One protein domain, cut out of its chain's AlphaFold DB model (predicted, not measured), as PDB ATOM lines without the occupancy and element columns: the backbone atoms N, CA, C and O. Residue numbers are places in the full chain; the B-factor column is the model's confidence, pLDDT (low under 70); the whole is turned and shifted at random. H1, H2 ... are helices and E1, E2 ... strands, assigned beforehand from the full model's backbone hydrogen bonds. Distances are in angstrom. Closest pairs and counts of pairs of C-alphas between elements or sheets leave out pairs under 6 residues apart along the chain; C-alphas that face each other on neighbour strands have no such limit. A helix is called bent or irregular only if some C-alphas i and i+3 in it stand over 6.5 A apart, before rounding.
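AT A GLANCE: This is residues 18 to 102 and 145 to 212 of the 212 residues of an uncharacterized protein of Pseudoalteromonas sp. TMED43 (UniProt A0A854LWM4). The model is an open V: one arm is the long helix H1, with H2 and the short H3 near its far end, and the other is a long ribbon of strands. The small sheet of E1 and E7 lies at the corner; along the ribbon the sheet E6, E5, E2, E8 comes next, and E2 runs on into E3 of the sheet E3, E4, E10, E9 at the far end. The printed part has 153 residues with three named helices and ten named strands, in the order E1, H1, H2, H3, then E2 to E10. The class is mixed, helices and strands; the three sheets are parallel, mixed and antiparallel in the order just named. The whole is loose, with a radius of gyration of the C-alphas of 19.9 A and spans of 56 by 43 by 29 A.

IN THESE COORDINATES: E1, residues 18 to 21, begins at C-alpha 18 (266.729, 263.595, 151.063). H1, residues 23 to 49, is 38.7 A long and ends at C-alpha 49 (268.411, 263.915, 185.473); it is irregular, with C-alphas 24 and 27 7.4 A apart, and has a kink of 28 degrees near residue 30. H2 is residues 54 to 64, 16.4 A, and H3 residues 70 to 74. The strands are E2, 84 to 92, 21.4 A; E3, 95 to 100; E4, 145 to 150; E5, 154 to 161, 22.7 A; E6, 168 to 171; E7, 176 to 179; E8, 185 to 187; E9, 204 to 206; and E10, 209 to 211, ending at C-alpha 211 (271.002, 230.985, 175.463).

HOW THE PARTS SIT: E1 and E7 are parallel, with N 19 and O 176 2.8 A apart. The closest C-alphas of H1 and E7 are those of Glu 23 and Ala 179, 4.6 A. H1 touches H3 with residues 40 to 44 alone, closest at the C-alphas of Lys 40 and Tyr 74, 5.5 A. H2 is close to H1 but not clearly touching, at a steep tilt of 50 degrees; the closest C-alphas, of Ile 47 and Lys 57, are 6.3 A apart. Not every O i to N i+4 pair is within hydrogen-bond range in H1, 21 of 23, and H2, 6 of 7; in H3 every one is. None of the three helices is on either four-strand sheet. E2 is parallel to E8, with N 87 and O 185 2.9 A apart, and antiparallel to E5, with N 88 and O 158 2.9 A apart. E5 and E6 are a hairpin, with N 157 and O 170 2.8 A apart. E2 runs on into E3 at 72 degrees. E4 is antiparallel to E3, N 98 and O 147 being 2.9 A apart, and to E10, N 146 and O 210 being 2.8 A apart. E9 and E10 are a hairpin, with N 205 and O 209 3.0 A apart.

THE WHOLE: The two C-alphas farthest apart are those of Lys 24 and Met 205, 56.4 A. Residues 103 to 144 are not printed; C-alphas 102 and 145 are 6.8 A apart across the cut. Of the links that are printed whole, E8 to E9 is long, with 16 residues. The mean pLDDT of the printed part is 88.7, and residues 194 to 212 are under 70.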
ATOM      1  N   VAL A  18     265.477 262.853 151.223       97.12
ATOM      2  CA  VAL A  18     266.729 263.595 151.063       97.12
ATOM      3  C   VAL A  18     266.392 265.019 150.634       97.12
ATOM      4  O   VAL A  18     265.526 265.205 149.780       97.12
ATOM      5  N   LEU A  19     267.065 265.989 151.238       96.44
ATOM      6  CA  LEU A  19     267.130 267.383 150.822       96.44
ATOM      7  C   LEU A  19     268.543 267.617 150.287       96.44
ATOM      8  O   LEU A  19     269.505 267.316 150.992       96.44
ATOM      9  N   ILE A  20     268.658 268.096 149.051       96.25
ATOM     10  CA  ILE A  20     269.947 268.460 148.455       96.25
ATOM     11  C   ILE A  20     270.066 269.979 148.510       96.25
ATOM     12  O   ILE A  20     269.112 270.682 148.179       96.25
ATOM     13  N   VAL A  21     271.218 270.458 148.960       96.50
ATOM     14  CA  VAL A  21     271.573 271.874 149.052       96.50
ATOM     15  C   VAL A  21     272.953 272.082 148.436       96.50
ATOM     16  O   VAL A  21     273.758 271.152 148.412       96.50
ATOM     17  N   GLU A  22     273.226 273.296 147.967       96.56
ATOM     18  CA  GLU A  22     274.544 273.657 147.432       96.56
ATOM     19  C   GLU A  22     275.637 273.526 148.500       96.56
ATOM     20  O   GLU A  22     275.426 273.838 149.682       96.56
ATOM     21  N   GLU A  23     276.826 273.096 148.081       95.50
ATOM     22  CA  GLU A  23     277.942 272.782 148.976       95.50
ATOM     23  C   GLU A  23     278.420 274.008 149.767       95.50
ATOM     24  O   GLU A  23     278.783 273.895 150.944       95.50
ATOM     25  N   LYS A  24     278.285 275.211 149.192       96.44
ATOM     26  CA  LYS A  24     278.607 276.488 149.853       96.44
ATOM     27  C   LYS A  24     277.853 276.716 151.172       96.44
ATOM     28  O   LYS A  24     278.299 277.484 152.020       96.44
ATOM     29  N   HIS A  25     276.709 276.056 151.376       96.19
ATOM     30  CA  HIS A  25     275.908 276.188 152.596       96.19
ATOM     31  C   HIS A  25     276.284 275.195 153.705       96.19
ATOM     32  O   HIS A  25     275.743 275.300 154.810       96.19
ATOM     33  N   THR A  26     277.217 274.270 153.454       96.56
ATOM     34  CA  THR A  26     277.589 273.195 154.390       96.56
ATOM     35  C   THR A  26     277.966 273.726 155.767       96.56
ATOM     36  O   THR A  26     277.361 273.324 156.755       96.56
ATOM     37  N   ALA A  27     278.918 274.662 155.848       96.31
ATOM     38  CA  ALA A  27     279.426 275.161 157.127       96.31
ATOM     39  C   ALA A  27     278.321 275.819 157.975       96.31
ATOM     40  O   ALA A  27     278.164 275.514 159.159       96.31
ATOM     41  N   LYS A  28     277.493 276.664 157.344       96.69
ATOM     42  CA  LYS A  28     276.370 277.343 158.003       96.69
ATOM     43  C   LYS A  28     275.322 276.346 158.505       96.69
ATOM     44  O   LYS A  28     274.850 276.464 159.634       96.69
ATOM     45  N   LEU A  29     274.967 275.354 157.686       96.62
ATOM     46  CA  LEU A  29     274.001 274.320 158.063       96.62
ATOM     47  C   LEU A  29     274.518 273.429 159.189       96.62
ATOM     48  O   LEU A  29     273.763 273.149 160.117       96.62
ATOM     49  N   THR A  30     275.785 273.016 159.133       97.44
ATOM     50  CA  THR A  30     276.427 272.237 160.197       97.44
ATOM     51  C   THR A  30     276.343 272.976 161.529       97.44
ATOM     52  O   THR A  30     275.805 272.419 162.481       97.44
ATOM     53  N   SER A  31     276.735 274.255 161.568       97.56
ATOM     54  CA  SER A  31     276.665 275.069 162.790       97.56
ATOM     55  C   SER A  31     275.239 275.177 163.351       97.56
ATOM     56  O   SER A  31     275.015 274.970 164.544       97.56
ATOM     57  N   PHE A  32     274.234 275.427 162.504       97.19
ATOM     58  CA  PHE A  32     272.843 275.477 162.964       97.19
ATOM     59  C   PHE A  32     272.326 274.134 163.478       97.19
ATOM     60  O   PHE A  32     271.600 274.097 164.474       97.19
ATOM     61  N   ILE A  33     272.681 273.035 162.814       97.56
ATOM     62  CA  ILE A  33     272.276 271.686 163.214       97.56
ATOM     63  C   ILE A  33     272.925 271.305 164.543       97.56
ATOM     64  O   ILE A  33     272.246 270.761 165.414       97.56
ATOM     65  N   GLU A  34     274.203 271.624 164.728       97.81
ATOM     66  CA  GLU A  34     274.922 271.408 165.983       97.81
ATOM     67  C   GLU A  34     274.285 272.197 167.125       97.81
ATOM     68  O   GLU A  34     273.925 271.597 168.137       97.81
ATOM     69  N   ASN A  35     274.012 273.489 166.931       98.12
ATOM     70  CA  ASN A  35     273.310 274.309 167.923       98.12
ATOM     71  C   ASN A  35     271.927 273.729 168.271       98.12
ATOM     72  O   ASN A  35     271.579 273.586 169.445       98.12
ATOM     73  N   CYS A  36     271.149 273.305 167.267       97.38
ATOM     74  CA  CYS A  36     269.876 272.615 167.493       97.38
ATOM     75  C   CYS A  36     270.049 271.342 168.334       97.38
ATOM     76  O   CYS A  36     269.269 271.091 169.256       97.38
ATOM     77  N   ASN A  37     271.049 270.519 168.016       97.56
ATOM     78  CA  ASN A  37     271.306 269.266 168.719       97.56
ATOM     79  C   ASN A  37     271.791 269.499 170.156       97.56
ATOM     80  O   ASN A  37     271.336 268.785 171.047       97.56
ATOM     81  N   ILE A  38     272.583 270.546 170.411       98.19
ATOM     82  CA  ILE A  38     272.978 270.970 171.764       98.19
ATOM     83  C   ILE A  38     271.739 271.298 172.605       98.19
ATOM     84  O   ILE A  38     271.595 270.801 173.723       98.19
ATOM     85  N   HIS A  39     270.786 272.069 172.071       96.44
ATOM     86  CA  HIS A  39     269.540 272.352 172.792       96.44
ATOM     87  C   HIS A  39     268.717 271.084 173.052       96.44
ATOM     88  O   HIS A  39     268.190 270.905 174.153       96.44
ATOM     89  N   LYS A  40     268.638 270.169 172.078       95.88
ATOM     90  CA  LYS A  40     267.967 268.869 172.257       95.88
ATOM     91  C   LYS A  40     268.616 268.041 173.363       95.88
ATOM     92  O   LYS A  40     267.899 267.433 174.161       95.88
ATOM     93  N   ASP A  41     269.943 268.037 173.434       97.19
ATOM     94  CA  ASP A  41     270.688 267.336 174.475       97.19
ATOM     95  C   ASP A  41     270.486 267.968 175.847       97.19
ATOM     96  O   ASP A  41     270.261 267.242 176.813       97.19
ATOM     97  N   ASN A  42     270.452 269.297 175.933       96.62
ATOM     98  CA  ASN A  42     270.156 270.006 177.177       96.62
ATOM     99  C   ASN A  42     268.754 269.666 177.700       96.62
ATOM    100  O   ASN A  42     268.608 269.321 178.874       96.62
ATOM    101  N   ILE A  43     267.737 269.660 176.828       93.62
ATOM    102  CA  ILE A  43     266.372 269.243 177.187       93.62
ATOM    103  C   ILE A  43     266.375 267.789 177.667       93.62
ATOM    104  O   ILE A  43     265.859 267.476 178.743       93.62
ATOM    105  N   LYS A  44     266.979 266.882 176.890       94.75
ATOM    106  CA  LYS A  44     267.052 265.459 177.240       94.75
ATOM    107  C   LYS A  44     267.754 265.255 178.579       94.75
ATOM    108  O   LYS A  44     267.275 264.454 179.383       94.75
ATOM    109  N   LYS A  45     268.861 265.957 178.827       95.25
ATOM    110  CA  LYS A  45     269.632 265.891 180.072       95.25
ATOM    111  C   LYS A  45     268.793 266.383 181.243       95.25
ATOM    112  O   LYS A  45     268.632 265.613 182.180       95.25
ATOM    113  N   ALA A  46     268.187 267.569 181.150       93.38
ATOM    114  CA  ALA A  46     267.347 268.145 182.202       93.38
ATOM    115  C   ALA A  46     266.178 267.223 182.593       93.38
ATOM    116  O   ALA A  46     265.943 266.959 183.772       93.38
ATOM    117  N   ILE A  47     265.481 266.652 181.605       92.44
ATOM    118  CA  ILE A  47     264.388 265.709 181.867       92.44
ATOM    119  C   ILE A  47     264.918 264.377 182.414       92.44
ATOM    120  O   ILE A  47     264.313 263.781 183.306       92.44
ATOM    121  N   SER A  48     266.045 263.871 181.914       90.44
ATOM    122  CA  SER A  48     266.575 262.574 182.352       90.44
ATOM    123  C   SER A  48     267.131 262.625 183.774       90.44
ATOM    124  O   SER A  48     266.860 261.699 184.535       90.44
ATOM    125  N   SER A  49     267.832 263.705 184.140       92.88
ATOM    126  CA  SER A  49     268.411 263.915 185.473       92.88
ATOM    127  C   SER A  49     267.385 264.325 186.529       92.88
ATOM    128  O   SER A  49     267.674 264.259 187.722       92.88
ATOM    129  N   SER A  50     266.181 264.727 186.116       91.00
ATOM    130  CA  SER A  50     265.101 265.016 187.054       91.00
ATOM    131  C   SER A  50     264.683 263.754 187.831       91.00
ATOM    132  O   SER A  50     264.490 262.675 187.254       91.00
ATOM    133  N   LYS A  51     264.514 263.899 189.155       93.00
ATOM    134  CA  LYS A  51     264.070 262.837 190.084       93.00
ATOM    135  C   LYS A  51     262.560 262.548 190.013       93.00
ATOM    136  O   LYS A  51     262.018 261.871 190.877       93.00
ATOM    137  N   ILE A  52     261.869 263.077 189.005       92.31
ATOM    138  CA  ILE A  52     260.425 262.897 188.829       92.31
ATOM    139  C   ILE A  52     260.102 261.585 188.102       92.31
ATOM    140  O   ILE A  52     260.940 261.005 187.405       92.31
ATOM    141  N   THR A  53     258.862 261.120 188.249       92.31
ATOM    142  CA  THR A  53     258.369 259.889 187.618       92.31
ATOM    143  C   THR A  53     258.295 260.017 186.093       92.31
ATOM    144  O   THR A  53     258.247 261.117 185.539       92.31
ATOM    145  N   ALA A  54     258.265 258.887 185.381       86.44
ATOM    146  CA  ALA A  54     258.168 258.873 183.917       86.44
ATOM    147  C   ALA A  54     256.898 259.572 183.395       86.44
ATOM    148  O   ALA A  54     256.947 260.262 182.376       86.44
ATOM    149  N   GLU A  55     255.784 259.433 184.113       87.31
ATOM    150  CA  GLU A  55     254.524 260.118 183.814       87.31
ATOM    151  C   GLU A  55     254.695 261.632 183.918       87.31
ATOM    152  O   GLU A  55     254.383 262.356 182.971       87.31
ATOM    153  N   LYS A  56     255.324 262.105 185.001       91.06
ATOM    154  CA  LYS A  56     255.551 263.535 185.196       91.06
ATOM    155  C   LYS A  56     256.526 264.123 184.176       91.06
ATOM    156  O   LYS A  56     256.323 265.241 183.714       91.06
ATOM    157  N   LYS A  57     257.541 263.360 183.745       90.81
ATOM    158  CA  LYS A  57     258.442 263.765 182.643       90.81
ATOM    159  C   LYS A  57     257.663 264.044 181.359       90.81
ATOM    160  O   LYS A  57     257.974 264.999 180.650       90.81
ATOM    161  N   ARG A  58     256.650 263.225 181.057       87.56
ATOM    162  CA  ARG A  58     255.776 263.429 179.894       87.56
ATOM    163  C   ARG A  58     254.950 264.703 180.043       87.56
ATOM    164  O   ARG A  58     254.894 265.477 179.095       87.56
ATOM    165  N   GLU A  59     254.351 264.925 181.209       90.00
ATOM    166  CA  GLU A  59     253.551 266.128 181.479       90.00
ATOM    167  C   GLU A  59     254.360 267.415 181.304       90.00
ATOM    168  O   GLU A  59     253.895 268.329 180.633       90.00
ATOM    169  N   VAL A  60     255.592 267.463 181.823       91.62
ATOM    170  CA  VAL A  60     256.478 268.635 181.688       91.62
ATOM    171  C   VAL A  60     256.788 268.948 180.223       91.62
ATOM    172  O   VAL A  60     256.795 270.103 179.813       91.62
ATOM    173  N   ILE A  61     257.036 267.930 179.398       90.12
ATOM    174  CA  ILE A  61     257.273 268.154 177.965       90.12
ATOM    175  C   ILE A  61     256.000 268.660 177.284       90.12
ATOM    176  O   ILE A  61     256.068 269.543 176.432       90.12
ATOM    177  N   GLN A  62     254.842 268.114 177.658       89.31
ATOM    178  CA  GLN A  62     253.562 268.482 177.060       89.31
ATOM    179  C   GLN A  62     253.057 269.860 177.487       89.31
ATOM    180  O   GLN A  62     252.323 270.470 176.715       89.31
ATOM    181  N   SER A  63     253.456 270.366 178.658       90.31
ATOM    182  CA  SER A  63     253.093 271.719 179.087       90.31
ATOM    183  C   SER A  63     253.794 272.802 178.265       90.31
ATOM    184  O   SER A  63     253.212 273.854 178.033       90.31
ATOM    185  N   VAL A  64     255.018 272.542 177.793       87.50
ATOM    186  CA  VAL A  64     255.792 273.488 176.967       87.50
ATOM    187  C   VAL A  64     255.539 273.275 175.475       87.50
ATOM    188  O   VAL A  64     255.473 274.231 174.708       87.50
ATOM    189  N   ALA A  65     255.390 272.021 175.045       85.06
ATOM    190  CA  ALA A  65     255.133 271.657 173.659       85.06
ATOM    191  C   ALA A  65     253.933 270.695 173.586       85.06
ATOM    192  O   ALA A  65     254.112 269.468 173.592       85.06
ATOM    193  N   PRO A  66     252.699 271.230 173.514       85.25
ATOM    194  CA  PRO A  66     251.495 270.418 173.407       85.25
ATOM    195  C   PRO A  66     251.587 269.434 172.240       85.25
ATOM    196  O   PRO A  66     252.056 269.768 171.153       85.25
ATOM    197  N   ASN A  67     251.145 268.196 172.466       81.69
ATOM    198  CA  ASN A  67     251.198 267.090 171.498       81.69
ATOM    199  C   ASN A  67     252.608 266.638 171.069       81.69
ATOM    200  O   ASN A  67     252.728 265.766 170.203       81.69
ATOM    201  N   ALA A  68     253.680 267.155 171.678       83.69
ATOM    202  CA  ALA A  68     255.026 266.714 171.351       83.69
ATOM    203  C   ALA A  68     255.237 265.236 171.704       83.69
ATOM    204  O   ALA A  68     254.985 264.776 172.822       83.69
ATOM    205  N   ILE A  69     255.782 264.489 170.745       85.94
ATOM    206  CA  ILE A  69     256.299 263.145 170.987       85.94
ATOM    207  C   ILE A  69     257.726 263.306 171.512       85.94
ATOM    208  O   ILE A  69     258.628 263.677 170.763       85.94
ATOM    209  N   THR A  70     257.957 262.977 172.785       88.94
ATOM    210  CA  THR A  70     259.261 263.117 173.465       88.94
ATOM    211  C   THR A  70     260.433 262.555 172.651       88.94
ATOM    212  O   THR A  70     261.486 263.178 172.545       88.94
ATOM    213  N   LEU A  71     260.246 261.405 171.995       88.75
ATOM    214  CA  LEU A  71     261.282 260.807 171.151       88.75
ATOM    215  C   LEU A  71     261.653 261.682 169.938       88.75
ATOM    216  O   LEU A  71     262.806 261.670 169.517       88.75
ATOM    217  N   GLN A  72     260.703 262.421 169.360       88.25
ATOM    218  CA  GLN A  72     260.970 263.353 168.259       88.25
ATOM    219  C   GLN A  72     261.703 264.605 168.748       88.25
ATOM    220  O   GLN A  72     262.592 265.091 168.050       88.25
ATOM    221  N   VAL A  73     261.399 265.071 169.965       89.88
ATOM    222  CA  VAL A  73     262.139 266.166 170.613       89.88
ATOM    223  C   VAL A  73     263.611 265.782 170.758       89.88
ATOM    224  O   VAL A  73     264.483 266.528 170.320       89.88
ATOM    225  N   TYR A  74     263.888 264.578 171.268       92.00
ATOM    226  CA  TYR A  74     265.254 264.112 171.541       92.00
ATOM    227  C   TYR A  74     266.043 263.683 170.308       92.00
ATOM    228  O   TYR A  74     267.266 263.600 170.360       92.00
ATOM    229  N   ARG A  75     265.372 263.336 169.208       92.00
ATOM    230  CA  ARG A  75     266.060 262.848 168.015       92.00
ATOM    231  C   ARG A  75     266.877 263.980 167.390       92.00
ATOM    232  O   ARG A  75     266.320 265.018 167.023       92.00
ATOM    233  N   HIS A  76     268.180 263.741 167.265       95.94
ATOM    234  CA  HIS A  76     269.109 264.643 166.592       95.94
ATOM    235  C   HIS A  76     268.796 264.776 165.106       95.94
ATOM    236  O   HIS A  76     268.348 263.823 164.456       95.94
ATOM    237  N   ILE A  77     269.076 265.963 164.584       95.75
ATOM    238  CA  ILE A  77     269.175 266.217 163.152       95.75
ATOM    239  C   ILE A  77     270.580 265.781 162.730       95.75
ATOM    240  O   ILE A  77     271.556 266.092 163.407       95.75
ATOM    241  N   LEU A  78     270.690 265.013 161.648       95.12
ATOM    242  CA  LEU A  78     271.996 264.588 161.151       95.12
ATOM    243  C   LEU A  78     272.682 265.759 160.450       95.12
ATOM    244  O   LEU A  78     272.037 266.449 159.660       95.12
ATOM    245  N   SER A  79     273.978 265.945 160.708       95.25
ATOM    246  CA  SER A  79     274.790 266.920 159.978       95.25
ATOM    247  C   SER A  79     274.742 266.651 158.466       95.25
ATOM    248  O   SER A  79     274.567 265.489 158.064       95.25
ATOM    249  N   PRO A  80     274.891 267.691 157.624       96.69
ATOM    250  CA  PRO A  80     274.839 267.541 156.178       96.69
ATOM    251  C   PRO A  80     275.861 266.512 155.690       96.69
ATOM    252  O   PRO A  80     277.030 266.532 156.071       96.69
ATOM    253  N   LEU A  81     275.413 265.586 154.845       96.12
ATOM    254  CA  LEU A  81     276.293 264.630 154.190       96.12
ATOM    255  C   LEU A  81     277.030 265.333 153.050       96.12
ATOM    256  O   LEU A  81     276.389 265.844 152.137       96.12
ATOM    257  N   VAL A  82     278.356 265.282 153.080       95.44
ATOM    258  CA  VAL A  82     279.242 265.728 151.992       95.44
ATOM    259  C   VAL A  82     279.728 264.540 151.169       95.44
ATOM    260  O   VAL A  82     279.801 263.418 151.687       95.44
ATOM    261  N   ASN A  83     280.060 264.767 149.897       95.31
ATOM    262  CA  ASN A  83     280.531 263.749 148.945       95.31
ATOM    263  C   ASN A  83     279.605 262.528 148.818       95.31
ATOM    264  O   ASN A  83     280.063 261.425 148.512       95.31
ATOM    265  N   ALA A  84     278.303 262.666 149.075       96.69
ATOM    266  CA  ALA A  84     277.377 261.551 148.925       96.69
ATOM    267  C   ALA A  84     277.247 261.182 147.437       96.69
ATOM    268  O   ALA A  84     276.861 262.000 146.610       96.69
ATOM    269  N   ARG A  85     277.540 259.925 147.092       96.94
ATOM    270  CA  ARG A  85     277.405 259.383 145.728       96.94
ATOM    271  C   ARG A  85     275.998 258.842 145.489       96.94
ATOM    272  O   ARG A  85     275.398 259.027 144.429       96.94
ATOM    273  N   LYS A  86     275.481 258.106 146.472       97.56
ATOM    274  CA  LYS A  86     274.191 257.418 146.383       97.56
ATOM    275  C   LYS A  86     273.593 257.229 147.766       97.56
ATOM    276  O   LYS A  86     274.284 256.809 148.690       97.56
ATOM    277  N   ILE A  87     272.288 257.456 147.861       98.06
ATOM    278  CA  ILE A  87     271.479 257.172 149.045       98.06
ATOM    279  C   ILE A  87     270.338 256.256 148.625       98.06
ATOM    280  O   ILE A  87     269.567 256.562 147.717       98.06
ATOM    281  N   SER A  88     270.228 255.103 149.272       97.75
ATOM    282  CA  SER A  88     269.144 254.156 149.024       97.75
ATOM    283  C   SER A  88     268.440 253.790 150.314       97.75
ATOM    284  O   SER A  88     269.092 253.553 151.328       97.75
ATOM    285  N   PHE A  89     267.112 253.744 150.270       97.56
ATOM    286  CA  PHE A  89     266.305 253.413 151.434       97.56
ATOM    287  C   PHE A  89     265.807 251.967 151.386       97.56
ATOM    288  O   PHE A  89     265.349 251.488 150.346       97.56
ATOM    289  N   SER A  90     265.857 251.284 152.526       95.00
ATOM    290  CA  SER A  90     265.353 249.919 152.695       95.00
ATOM    291  C   SER A  90     264.674 249.737 154.051       95.00
ATOM    292  O   SER A  90     264.899 250.503 154.988       95.00
ATOM    293  N   TRP A  91     263.828 248.715 154.163       92.62
ATOM    294  CA  TRP A  91     263.286 248.278 155.447       92.62
ATOM    295  C   TRP A  91     264.266 247.340 156.142       92.62
ATOM    296  O   TRP A  91     264.868 246.479 155.504       92.62
ATOM    297  N   CYS A  92     264.408 247.493 157.455       89.69
ATOM    298  CA  CYS A  92     265.252 246.637 158.275       89.69
ATOM    299  C   CYS A  92     264.454 246.053 159.441       89.69
ATOM    300  O   CYS A  92     263.815 246.790 160.200       89.69
ATOM    301  N   ASN A  93     264.543 244.731 159.587       86.88
ATOM    302  CA  ASN A  93     264.024 243.984 160.724       86.88
ATOM    303  C   ASN A  93     265.147 243.850 161.748       86.88
ATOM    304  O   ASN A  93     266.137 243.160 161.508       86.88
ATOM    305  N   LYS A  94     265.013 244.546 162.876       84.88
ATOM    306  CA  LYS A  94     265.981 244.485 163.975       84.88
ATOM    307  C   LYS A  94     265.355 243.822 165.189       84.88
ATOM    308  O   LYS A  94     264.136 243.761 165.325       84.88
ATOM    309  N   PHE A  95     266.212 243.390 166.100       85.94
ATOM    310  CA  PHE A  95     265.807 242.917 167.412       85.94
ATOM    311  C   PHE A  95     266.402 243.818 168.485       85.94
ATOM    312  O   PHE A  95     267.544 244.257 168.367       85.94
ATOM    313  N   SER A  96     265.639 244.067 169.545       87.94
ATOM    314  CA  SER A  96     266.208 244.519 170.808       87.94
ATOM    315  C   SER A  96     266.729 243.289 171.533       87.94
ATOM    316  O   SER A  96     265.958 242.369 171.798       87.94
ATOM    317  N   VAL A  97     268.013 243.291 171.875       89.38
ATOM    318  CA  VAL A  97     268.656 242.204 172.616       89.38
ATOM    319  C   VAL A  97     269.101 242.743 173.967       89.38
ATOM    320  O   VAL A  97     269.756 243.781 174.029       89.38
ATOM    321  N   LYS A  98     268.723 242.060 175.046       91.06
ATOM    322  CA  LYS A  98     269.273 242.285 176.387       91.06
ATOM    323  C   LYS A  98     270.004 241.026 176.823       91.06
ATOM    324  O   LYS A  98     269.408 239.956 176.754       91.06
ATOM    325  N   CYS A  99     271.251 241.170 177.246       92.44
ATOM    326  CA  CYS A  99     272.073 240.075 177.752       92.44
ATOM    327  C   CYS A  99     272.064 240.088 179.283       92.44
ATOM    328  O   CYS A  99     272.132 241.158 179.891       92.44
ATOM    329  N   PHE A 100     272.007 238.905 179.876       93.38
ATOM    330  CA  PHE A 100     271.998 238.662 181.310       93.38
ATOM    331  C   PHE A 100     273.051 237.601 181.631       93.38
ATOM    332  O   PHE A 100     273.239 236.669 180.850       93.38
ATOM    333  N   THR A 101     273.719 237.744 182.774       94.25
ATOM    334  CA  THR A 101     274.388 236.601 183.409       94.25
ATOM    335  C   THR A 101     273.325 235.676 183.995       94.25
ATOM    336  O   THR A 101     272.168 236.091 184.146       94.25
ATOM    337  N   TYR A 102     273.713 234.456 184.356       93.00
ATOM    338  CA  TYR A 102     272.833 233.511 185.032       93.00
ATOM    339  C   TYR A 102     272.126 234.143 186.246       93.00
ATOM    340  O   TYR A 102     270.896 234.158 186.307       93.00
ATOM    341  N   ILE A 145     272.566 234.591 178.939       90.44
ATOM    342  CA  ILE A 145     271.167 234.450 178.543       90.44
ATOM    343  C   ILE A 145     270.704 235.743 177.880       90.44
ATOM    344  O   ILE A 145     270.917 236.849 178.383       90.44
ATOM    345  N   LYS A 146     270.056 235.630 176.721       88.62
ATOM    346  CA  LYS A 146     269.603 236.768 175.924       88.62
ATOM    347  C   LYS A 146     268.089 236.790 175.795       88.62
ATOM    348  O   LYS A 146     267.453 235.844 175.339       88.62
ATOM    349  N   ILE A 147     267.508 237.948 176.097       87.81
ATOM    350  CA  ILE A 147     266.121 238.264 175.755       87.81
ATOM    351  C   ILE A 147     266.124 239.014 174.429       87.81
ATOM    352  O   ILE A 147     266.592 240.157 174.357       87.81
ATOM    353  N   LYS A 148     265.572 238.392 173.385       83.94
ATOM    354  CA  LYS A 148     265.503 238.947 172.029       83.94
ATOM    355  C   LYS A 148     264.055 239.278 171.683       83.94
ATOM    356  O   LYS A 148     263.195 238.404 171.658       83.94
ATOM    357  N   ARG A 149     263.777 240.553 171.410       82.69
ATOM    358  CA  ARG A 149     262.437 241.042 171.044       82.69
ATOM    359  C   ARG A 149     262.446 241.608 169.626       82.69
ATOM    360  O   ARG A 149     263.269 242.492 169.365       82.69
ATOM    361  N   PRO A 150     261.564 241.148 168.720       83.06
ATOM    362  CA  PRO A 150     261.408 241.763 167.408       83.06
ATOM    363  C   PRO A 150     261.038 243.241 167.553       83.06
ATOM    364  O   PRO A 150     260.162 243.600 168.340       83.06
ATOM    365  N   LEU A 151     261.714 244.106 166.803       84.12
ATOM    366  CA  LEU A 151     261.330 245.504 166.673       84.12
ATOM    367  C   LEU A 151     260.483 245.677 165.421       84.12
ATOM    368  O   LEU A 151     260.708 245.018 164.405       84.12
ATOM    369  N   THR A 152     259.545 246.622 165.474       83.44
ATOM    370  CA  THR A 152     258.806 247.044 164.283       83.44
ATOM    371  C   THR A 152     259.794 247.428 163.178       83.44
ATOM    372  O   THR A 152     260.725 248.194 163.481       83.44
ATOM    373  N   PRO A 153     259.586 246.980 161.927       88.25
ATOM    374  CA  PRO A 153     260.468 247.313 160.818       88.25
ATOM    375  C   PRO A 153     260.729 248.819 160.743       88.25
ATOM    376  O   PRO A 153     259.832 249.653 160.930       88.25
ATOM    377  N   ALA A 154     261.989 249.186 160.519       90.19
ATOM    378  CA  ALA A 154     262.403 250.579 160.452       90.19
ATOM    379  C   ALA A 154     263.065 250.905 159.116       90.19
ATOM    380  O   ALA A 154     263.840 250.088 158.614       90.19
ATOM    381  N   PRO A 155     262.785 252.090 158.542       94.31
ATOM    382  CA  PRO A 155     263.470 252.531 157.347       94.31
ATOM    383  C   PRO A 155     264.925 252.863 157.693       94.31
ATOM    384  O   PRO A 155     265.216 253.554 158.677       94.31
ATOM    385  N   MET A 156     265.834 252.369 156.865       95.69
ATOM    386  CA  MET A 156     267.264 252.632 156.922       95.69
ATOM    387  C   MET A 156     267.705 253.291 155.618       95.69
ATOM    388  O   MET A 156     267.138 253.017 154.563       95.69
ATOM    389  N   ALA A 157     268.728 254.133 155.694       97.62
ATOM    390  CA  ALA A 157     269.435 254.688 154.552       97.62
ATOM    391  C   ALA A 157     270.815 254.036 154.451       97.62
ATOM    392  O   ALA A 157     271.587 254.076 155.410       97.62
ATOM    393  N   ASN A 158     271.104 253.440 153.298       97.56
ATOM    394  CA  ASN A 158     272.438 253.018 152.896       97.56
ATOM    395  C   ASN A 158     273.043 254.128 152.028       97.56
ATOM    396  O   ASN A 158     272.466 254.483 150.992       97.56
ATOM    397  N   ILE A 159     274.153 254.688 152.500       97.81
ATOM    398  CA  ILE A 159     274.811 255.870 151.950       97.81
ATOM    399  C   ILE A 159     276.220 255.467 151.519       97.81
ATOM    400  O   ILE A 159     277.001 254.999 152.345       97.81
ATOM    401  N   SER A 160     276.542 255.682 150.247       97.62
ATOM    402  CA  SER A 160     277.894 255.520 149.701       97.62
ATOM    403  C   SER A 160     278.444 256.868 149.252       97.62
ATOM    404  O   SER A 160     277.673 257.711 148.783       97.62
ATOM    405  N   PHE A 161     279.761 257.035 149.297       97.06
ATOM    406  CA  PHE A 161     280.424 258.313 149.053       97.06
ATOM    407  C   PHE A 161     281.314 258.289 147.808       97.06
ATOM    408  O   PHE A 161     281.657 257.221 147.306       97.06
ATOM    409  N   ILE A 162     281.633 259.471 147.279       96.06
ATOM    410  CA  ILE A 162     282.493 259.653 146.103       96.06
ATOM    411  C   ILE A 162     283.958 259.433 146.456       96.06
ATOM    412  O   ILE A 162     284.658 258.787 145.686       96.06
ATOM    413  N   ASP A 163     284.366 259.858 147.645       93.12
ATOM    414  CA  ASP A 163     285.721 259.760 148.201       93.12
ATOM    415  C   ASP A 163     286.139 258.338 148.630       93.12
ATOM    416  O   ASP A 163     287.095 258.166 149.378       93.12
ATOM    417  N   ASN A 164     285.426 257.303 148.172       87.25
ATOM    418  CA  ASN A 164     285.677 255.887 148.465       87.25
ATOM    419  C   ASN A 164     285.708 255.508 149.958       87.25
ATOM    420  O   ASN A 164     286.077 254.379 150.286       87.25
ATOM    421  N   ARG A 165     285.249 256.377 150.871       94.44
ATOM    422  CA  ARG A 165     285.094 255.989 152.278       94.44
ATOM    423  C   ARG A 165     284.018 254.895 152.426       94.44
ATOM    424  O   ARG A 165     283.103 254.803 151.594       94.44
ATOM    425  N   PRO A 166     284.065 254.087 153.503       96.44
ATOM    426  CA  PRO A 166     283.104 253.012 153.718       96.44
ATOM    427  C   PRO A 166     281.653 253.495 153.679       96.44
ATOM    428  O   PRO A 166     281.303 254.549 154.217       96.44
ATOM    429  N   SER A 167     280.786 252.690 153.063       96.25
ATOM    430  CA  SER A 167     279.350 252.973 153.067       96.25
ATOM    431  C   SER A 167     278.795 252.872 154.484       96.25
ATOM    432  O   SER A 167     279.161 251.977 155.247       96.25
ATOM    433  N   ILE A 168     277.869 253.764 154.830       96.56
ATOM    434  CA  ILE A 168     277.252 253.794 156.156       96.56
ATOM    435  C   ILE A 168     275.770 253.442 156.086       96.56
ATOM    436  O   ILE A 168     275.054 253.811 155.153       96.56
ATOM    437  N   LEU A 169     275.296 252.757 157.126       95.75
ATOM    438  CA  LEU A 169     273.881 252.497 157.353       95.75
ATOM    439  C   LEU A 169     273.377 253.396 158.488       95.75
ATOM    440  O   LEU A 169     273.963 253.437 159.577       95.75
ATOM    441  N   ARG A 170     272.285 254.127 158.250       95.62
ATOM    442  CA  ARG A 170     271.688 255.056 159.225       95.62
ATOM    443  C   ARG A 170     270.178 254.897 159.302       95.62
ATOM    444  O   ARG A 170     269.533 254.536 158.325       95.62
ATOM    445  N   HIS A 171     269.604 255.154 160.474       93.94
ATOM    446  CA  HIS A 171     268.152 255.158 160.637       93.94
ATOM    447  C   HIS A 171     267.542 256.351 159.891       93.94
ATOM    448  O   HIS A 171     267.885 257.496 160.169       93.94
ATOM    449  N   ALA A 172     266.608 256.092 158.976       95.00
ATOM    450  CA  ALA A 172     265.968 257.116 158.150       95.00
ATOM    451  C   ALA A 172     264.694 257.653 158.820       95.00
ATOM    452  O   ALA A 172     263.575 257.514 158.328       95.00
ATOM    453  N   HIS A 173     264.869 258.191 160.025       92.12
ATOM    454  CA  HIS A 173     263.779 258.736 160.825       92.12
ATOM    455  C   HIS A 173     263.373 260.150 160.402       92.12
ATOM    456  O   HIS A 173     262.185 260.470 160.414       92.12
ATOM    457  N   LEU A 174     264.363 260.967 160.056       93.81
ATOM    458  CA  LEU A 174     264.220 262.321 159.540       93.81
ATOM    459  C   LEU A 174     264.799 262.362 158.118       93.81
ATOM    460  O   LEU A 174     265.577 261.464 157.767       93.81
ATOM    461  N   PRO A 175     264.449 263.377 157.310       95.38
ATOM    462  CA  PRO A 175     265.115 263.605 156.039       95.38
ATOM    463  C   PRO A 175     266.621 263.806 156.241       95.38
ATOM    464  O   PRO A 175     267.045 264.444 157.202       95.38
ATOM    465  N   PHE A 176     267.420 263.266 155.327       96.75
ATOM    466  CA  PHE A 176     268.850 263.546 155.256       96.75
ATOM    467  C   PHE A 176     269.067 264.862 154.520       96.75
ATOM    468  O   PHE A 176     268.413 265.104 153.508       96.75
ATOM    469  N   ILE A 177     270.003 265.673 154.996       97.62
ATOM    470  CA  ILE A 177     270.491 266.844 154.268       97.62
ATOM    471  C   ILE A 177     271.796 266.433 153.594       97.62
ATOM    472  O   ILE A 177     272.648 265.805 154.225       97.62
ATOM    473  N   VAL A 178     271.931 266.732 152.309       97.62
ATOM    474  CA  VAL A 178     273.115 266.438 151.504       97.62
ATOM    475  C   VAL A 178     273.594 267.742 150.901       97.62
ATOM    476  O   VAL A 178     272.842 268.373 150.165       97.62
ATOM    477  N   ALA A 179     274.818 268.136 151.228       97.25
ATOM    478  CA  ALA A 179     275.452 269.297 150.632       97.25
ATOM    479  C   ALA A 179     276.322 268.820 149.467       97.25
ATOM    480  O   ALA A 179     277.210 267.987 149.660       97.25
ATOM    481  N   SER A 180     275.953 269.221 148.252       96.19
ATOM    482  CA  SER A 180     276.475 268.624 147.028       96.19
ATOM    483  C   SER A 180     276.170 269.497 145.821       96.19
ATOM    484  O   SER A 180     274.998 269.745 145.538       96.19
ATOM    485  N   ASP A 181     277.205 269.836 145.059       95.44
ATOM    486  CA  ASP A 181     277.064 270.499 143.756       95.44
ATOM    487  C   ASP A 181     277.029 269.489 142.590       95.44
ATOM    488  O   ASP A 181     276.716 269.828 141.450       95.44
ATOM    489  N   HIS A 182     277.282 268.203 142.868       93.50
ATOM    490  CA  HIS A 182     277.131 267.102 141.912       93.50
ATOM    491  C   HIS A 182     275.809 266.339 142.079       93.50
ATOM    492  O   HIS A 182     275.115 266.415 143.097       93.50
ATOM    493  N   LEU A 183     275.471 265.521 141.077       94.25
ATOM    494  CA  LEU A 183     274.273 264.683 141.100       94.25
ATOM    495  C   LEU A 183     274.395 263.526 142.108       94.25
ATOM    496  O   LEU A 183     275.250 262.647 141.978       94.25
ATOM    497  N   VAL A 184     273.450 263.452 143.046       96.88
ATOM    498  CA  VAL A 184     273.362 262.374 144.044       96.88
ATOM    499  C   VAL A 184     272.290 261.360 143.649       96.88
ATOM    500  O   VAL A 184     271.109 261.684 143.527       96.88
ATOM    501  N   LYS A 185     272.668 260.084 143.493       97.62
ATOM    502  CA  LYS A 185     271.714 259.023 143.116       97.62
ATOM    503  C   LYS A 185     270.817 258.646 144.300       97.62
ATOM    504  O   LYS A 185     271.279 258.008 145.245       97.62
ATOM    505  N   ILE A 186     269.522 258.950 144.229       97.62
ATOM    506  CA  ILE A 186     268.558 258.628 145.297       97.62
ATOM    507  C   ILE A 186     267.637 257.478 144.873       97.62
ATOM    508  O   ILE A 186     266.933 257.563 143.869       97.62
ATOM    509  N   LYS A 187     267.588 256.399 145.665       97.38
ATOM    510  CA  LYS A 187     266.612 255.307 145.502       97.38
ATOM    511  C   LYS A 187     265.553 255.365 146.600       97.38
ATOM    512  O   LYS A 187     265.882 255.200 147.774       97.38
ATOM    513  N   LYS A 188     264.292 255.562 146.200       94.94
ATOM    514  CA  LYS A 188     263.124 255.665 147.094       94.94
ATOM    515  C   LYS A 188     262.915 254.388 147.917       94.94
ATOM    516  O   LYS A 188     263.226 253.286 147.464       94.94
ATOM    517  N   LEU A 189     262.338 254.551 149.106       94.94
ATOM    518  CA  LEU A 189     261.901 253.435 149.941       94.94
ATOM    519  C   LEU A 189     260.707 252.743 149.275       94.94
ATOM    520  O   LEU A 189     259.695 253.386 149.006       94.94
ATOM    521  N   LYS A 190     260.826 251.441 149.010       92.81
ATOM    522  CA  LYS A 190     259.713 250.623 148.507       92.81
ATOM    523  C   LYS A 190     258.723 250.303 149.631       92.81
ATOM    524  O   LYS A 190     259.089 250.353 150.805       92.81
ATOM    525  N   ASN A 191     257.499 249.918 149.276       91.25
ATOM    526  CA  ASN A 191     256.524 249.419 150.248       91.25
ATOM    527  C   ASN A 191     257.093 248.227 151.026       91.25
ATOM    528  O   ASN A 191     257.848 247.414 150.483       91.25
ATOM    529  N   LEU A 192     256.755 248.146 152.313       84.69
ATOM    530  CA  LEU A 192     257.166 247.027 153.148       84.69
ATOM    531  C   LEU A 192     256.412 245.775 152.695       84.69
ATOM    532  O   LEU A 192     255.220 245.638 152.951       84.69
ATOM    533  N   THR A 193     257.116 244.849 152.058       78.38
ATOM    534  CA  THR A 193     256.625 243.489 151.834       78.38
ATOM    535  C   THR A 193     257.168 242.604 152.947       78.38
ATOM    536  O   THR A 193     258.389 242.439 153.049       78.38
ATOM    537  N   VAL A 194     256.295 242.047 153.787       68.12
ATOM    538  CA  VAL A 194     256.697 241.066 154.803       68.12
ATOM    539  C   VAL A 194     257.064 239.778 154.073       68.12
ATOM    540  O   VAL A 194     256.204 238.993 153.696       68.12
ATOM    541  N   LYS A 195     258.355 239.585 153.810       59.50
ATOM    542  CA  LYS A 195     258.866 238.281 153.396       59.50
ATOM    543  C   LYS A 195     259.085 237.471 154.667       59.50
ATOM    544  O   LYS A 195     259.754 237.961 155.576       59.50
ATOM    545  N   ASN A 196     258.542 236.254 154.725       49.12
ATOM    546  CA  ASN A 196     258.897 235.264 155.742       49.12
ATOM    547  C   ASN A 196     260.366 234.870 155.545       49.12
ATOM    548  O   ASN A 196     260.690 233.854 154.941       49.12
ATOM    549  N   THR A 197     261.286 235.716 155.999       51.00
ATOM    550  CA  THR A 197     262.679 235.323 156.170       51.00
ATOM    551  C   THR A 197     262.710 234.301 157.290       51.00
ATOM    552  O   THR A 197     262.421 234.650 158.436       51.00
ATOM    553  N   GLN A 198     263.030 233.053 156.944       46.91
ATOM    554  CA  GLN A 198     263.347 232.005 157.907       46.91
ATOM    555  C   GLN A 198     264.421 232.558 158.850       46.91
ATOM    556  O   GLN A 198     265.545 232.838 158.442       46.91
ATOM    557  N   LEU A 199     264.046 232.829 160.099       50.50
ATOM    558  CA  LEU A 199     265.006 233.211 161.122       50.50
ATOM    559  C   LEU A 199     265.892 231.995 161.386       50.50
ATOM    560  O   LEU A 199     265.371 230.913 161.644       50.50
ATOM    561  N   ASN A 200     267.213 232.189 161.307       49.16
ATOM    562  CA  ASN A 200     268.213 231.176 161.640       49.16
ATOM    563  C   ASN A 200     267.811 230.423 162.917       49.16
ATOM    564  O   ASN A 200     267.474 231.057 163.924       49.16
ATOM    565  N   LYS A 201     267.856 229.086 162.845       45.47
ATOM    566  CA  LYS A 201     267.646 228.144 163.952       45.47
ATOM    567  C   LYS A 201     268.713 228.370 165.035       45.47
ATOM    568  O   LYS A 201     269.722 227.685 165.072       45.47
ATOM    569  N   ILE A 202     268.523 229.384 165.871       55.03
ATOM    570  CA  ILE A 202     269.138 229.461 167.201       55.03
ATOM    571  C   ILE A 202     268.232 228.637 168.116       55.03
ATOM    572  O   ILE A 202     267.021 228.673 167.924       55.03
ATOM    573  N   GLU A 203     268.783 227.891 169.067       57.41
ATOM    574  CA  GLU A 203     267.998 227.114 170.029       57.41
ATOM    575  C   GLU A 203     267.175 228.074 170.910       57.41
ATOM    576  O   GLU A 203     267.700 228.823 171.737       57.41
ATOM    577  N   TYR A 204     265.868 228.145 170.656       61.94
ATOM    578  CA  TYR A 204     264.945 228.918 171.481       61.94
ATOM    579  C   TYR A 204     264.735 228.123 172.771       61.94
ATOM    580  O   TYR A 204     264.269 226.990 172.699       61.94
ATOM    581  N   MET A 205     265.011 228.711 173.942       57.59
ATOM    582  CA  MET A 205     264.556 228.111 175.206       57.59
ATOM    583  C   MET A 205     263.024 228.181 175.255       57.59
ATOM    584  O   MET A 205     262.350 227.202 175.537       57.59
ATOM    585  N   ILE A 206     262.491 229.356 174.905       68.56
ATOM    586  CA  ILE A 206     261.081 229.644 174.614       68.56
ATOM    587  C   ILE A 206     261.016 230.850 173.658       68.56
ATOM    588  O   ILE A 206     262.010 231.554 173.487       68.56
ATOM    589  N   ASN A 207     259.844 231.177 173.096       63.88
ATOM    590  CA  ASN A 207     259.661 232.239 172.084       63.88
ATOM    591  C   ASN A 207     260.355 233.594 172.384       63.88
ATOM    592  O   ASN A 207     260.678 234.340 171.454       63.88
ATOM    593  N   ARG A 208     260.606 233.933 173.663       68.00
ATOM    594  CA  ARG A 208     261.281 235.180 174.082       68.00
ATOM    595  C   ARG A 208     262.691 235.026 174.682       68.00
ATOM    596  O   ARG A 208     263.349 236.059 174.841       68.00
ATOM    597  N   LEU A 209     263.151 233.811 175.008       64.56
ATOM    598  CA  LEU A 209     264.427 233.541 175.699       64.56
ATOM    599  C   LEU A 209     265.348 232.639 174.873       64.56
ATOM    600  O   LEU A 209     264.903 231.662 174.276       64.56
ATOM    601  N   TYR A 210     266.638 232.966 174.880       69.81
ATOM    602  CA  TYR A 210     267.672 232.291 174.098       69.81
ATOM    603  C   TYR A 210     268.956 232.236 174.923       69.81
ATOM    604  O   TYR A 210     269.315 233.244 175.534       69.81
ATOM    605  N   ALA A 211     269.659 231.111 174.903       57.91
ATOM    606  CA  ALA A 211     271.002 230.985 175.463       57.91
ATOM    607  C   ALA A 211     272.036 230.981 174.325       57.91
ATOM    608  O   ALA A 211     271.717 230.570 173.206       57.91
ATOM    609  N   LEU A 212     273.238 231.496 174.589       54.28
ATOM    610  CA  LEU A 212     274.387 231.438 173.682       54.28
ATOM    611  C   LEU A 212     275.644 231.044 174.443       54.28
ATOM    612  O   LEU A 212     275.794 231.542 175.582       54.28
TER     613      LEU A 212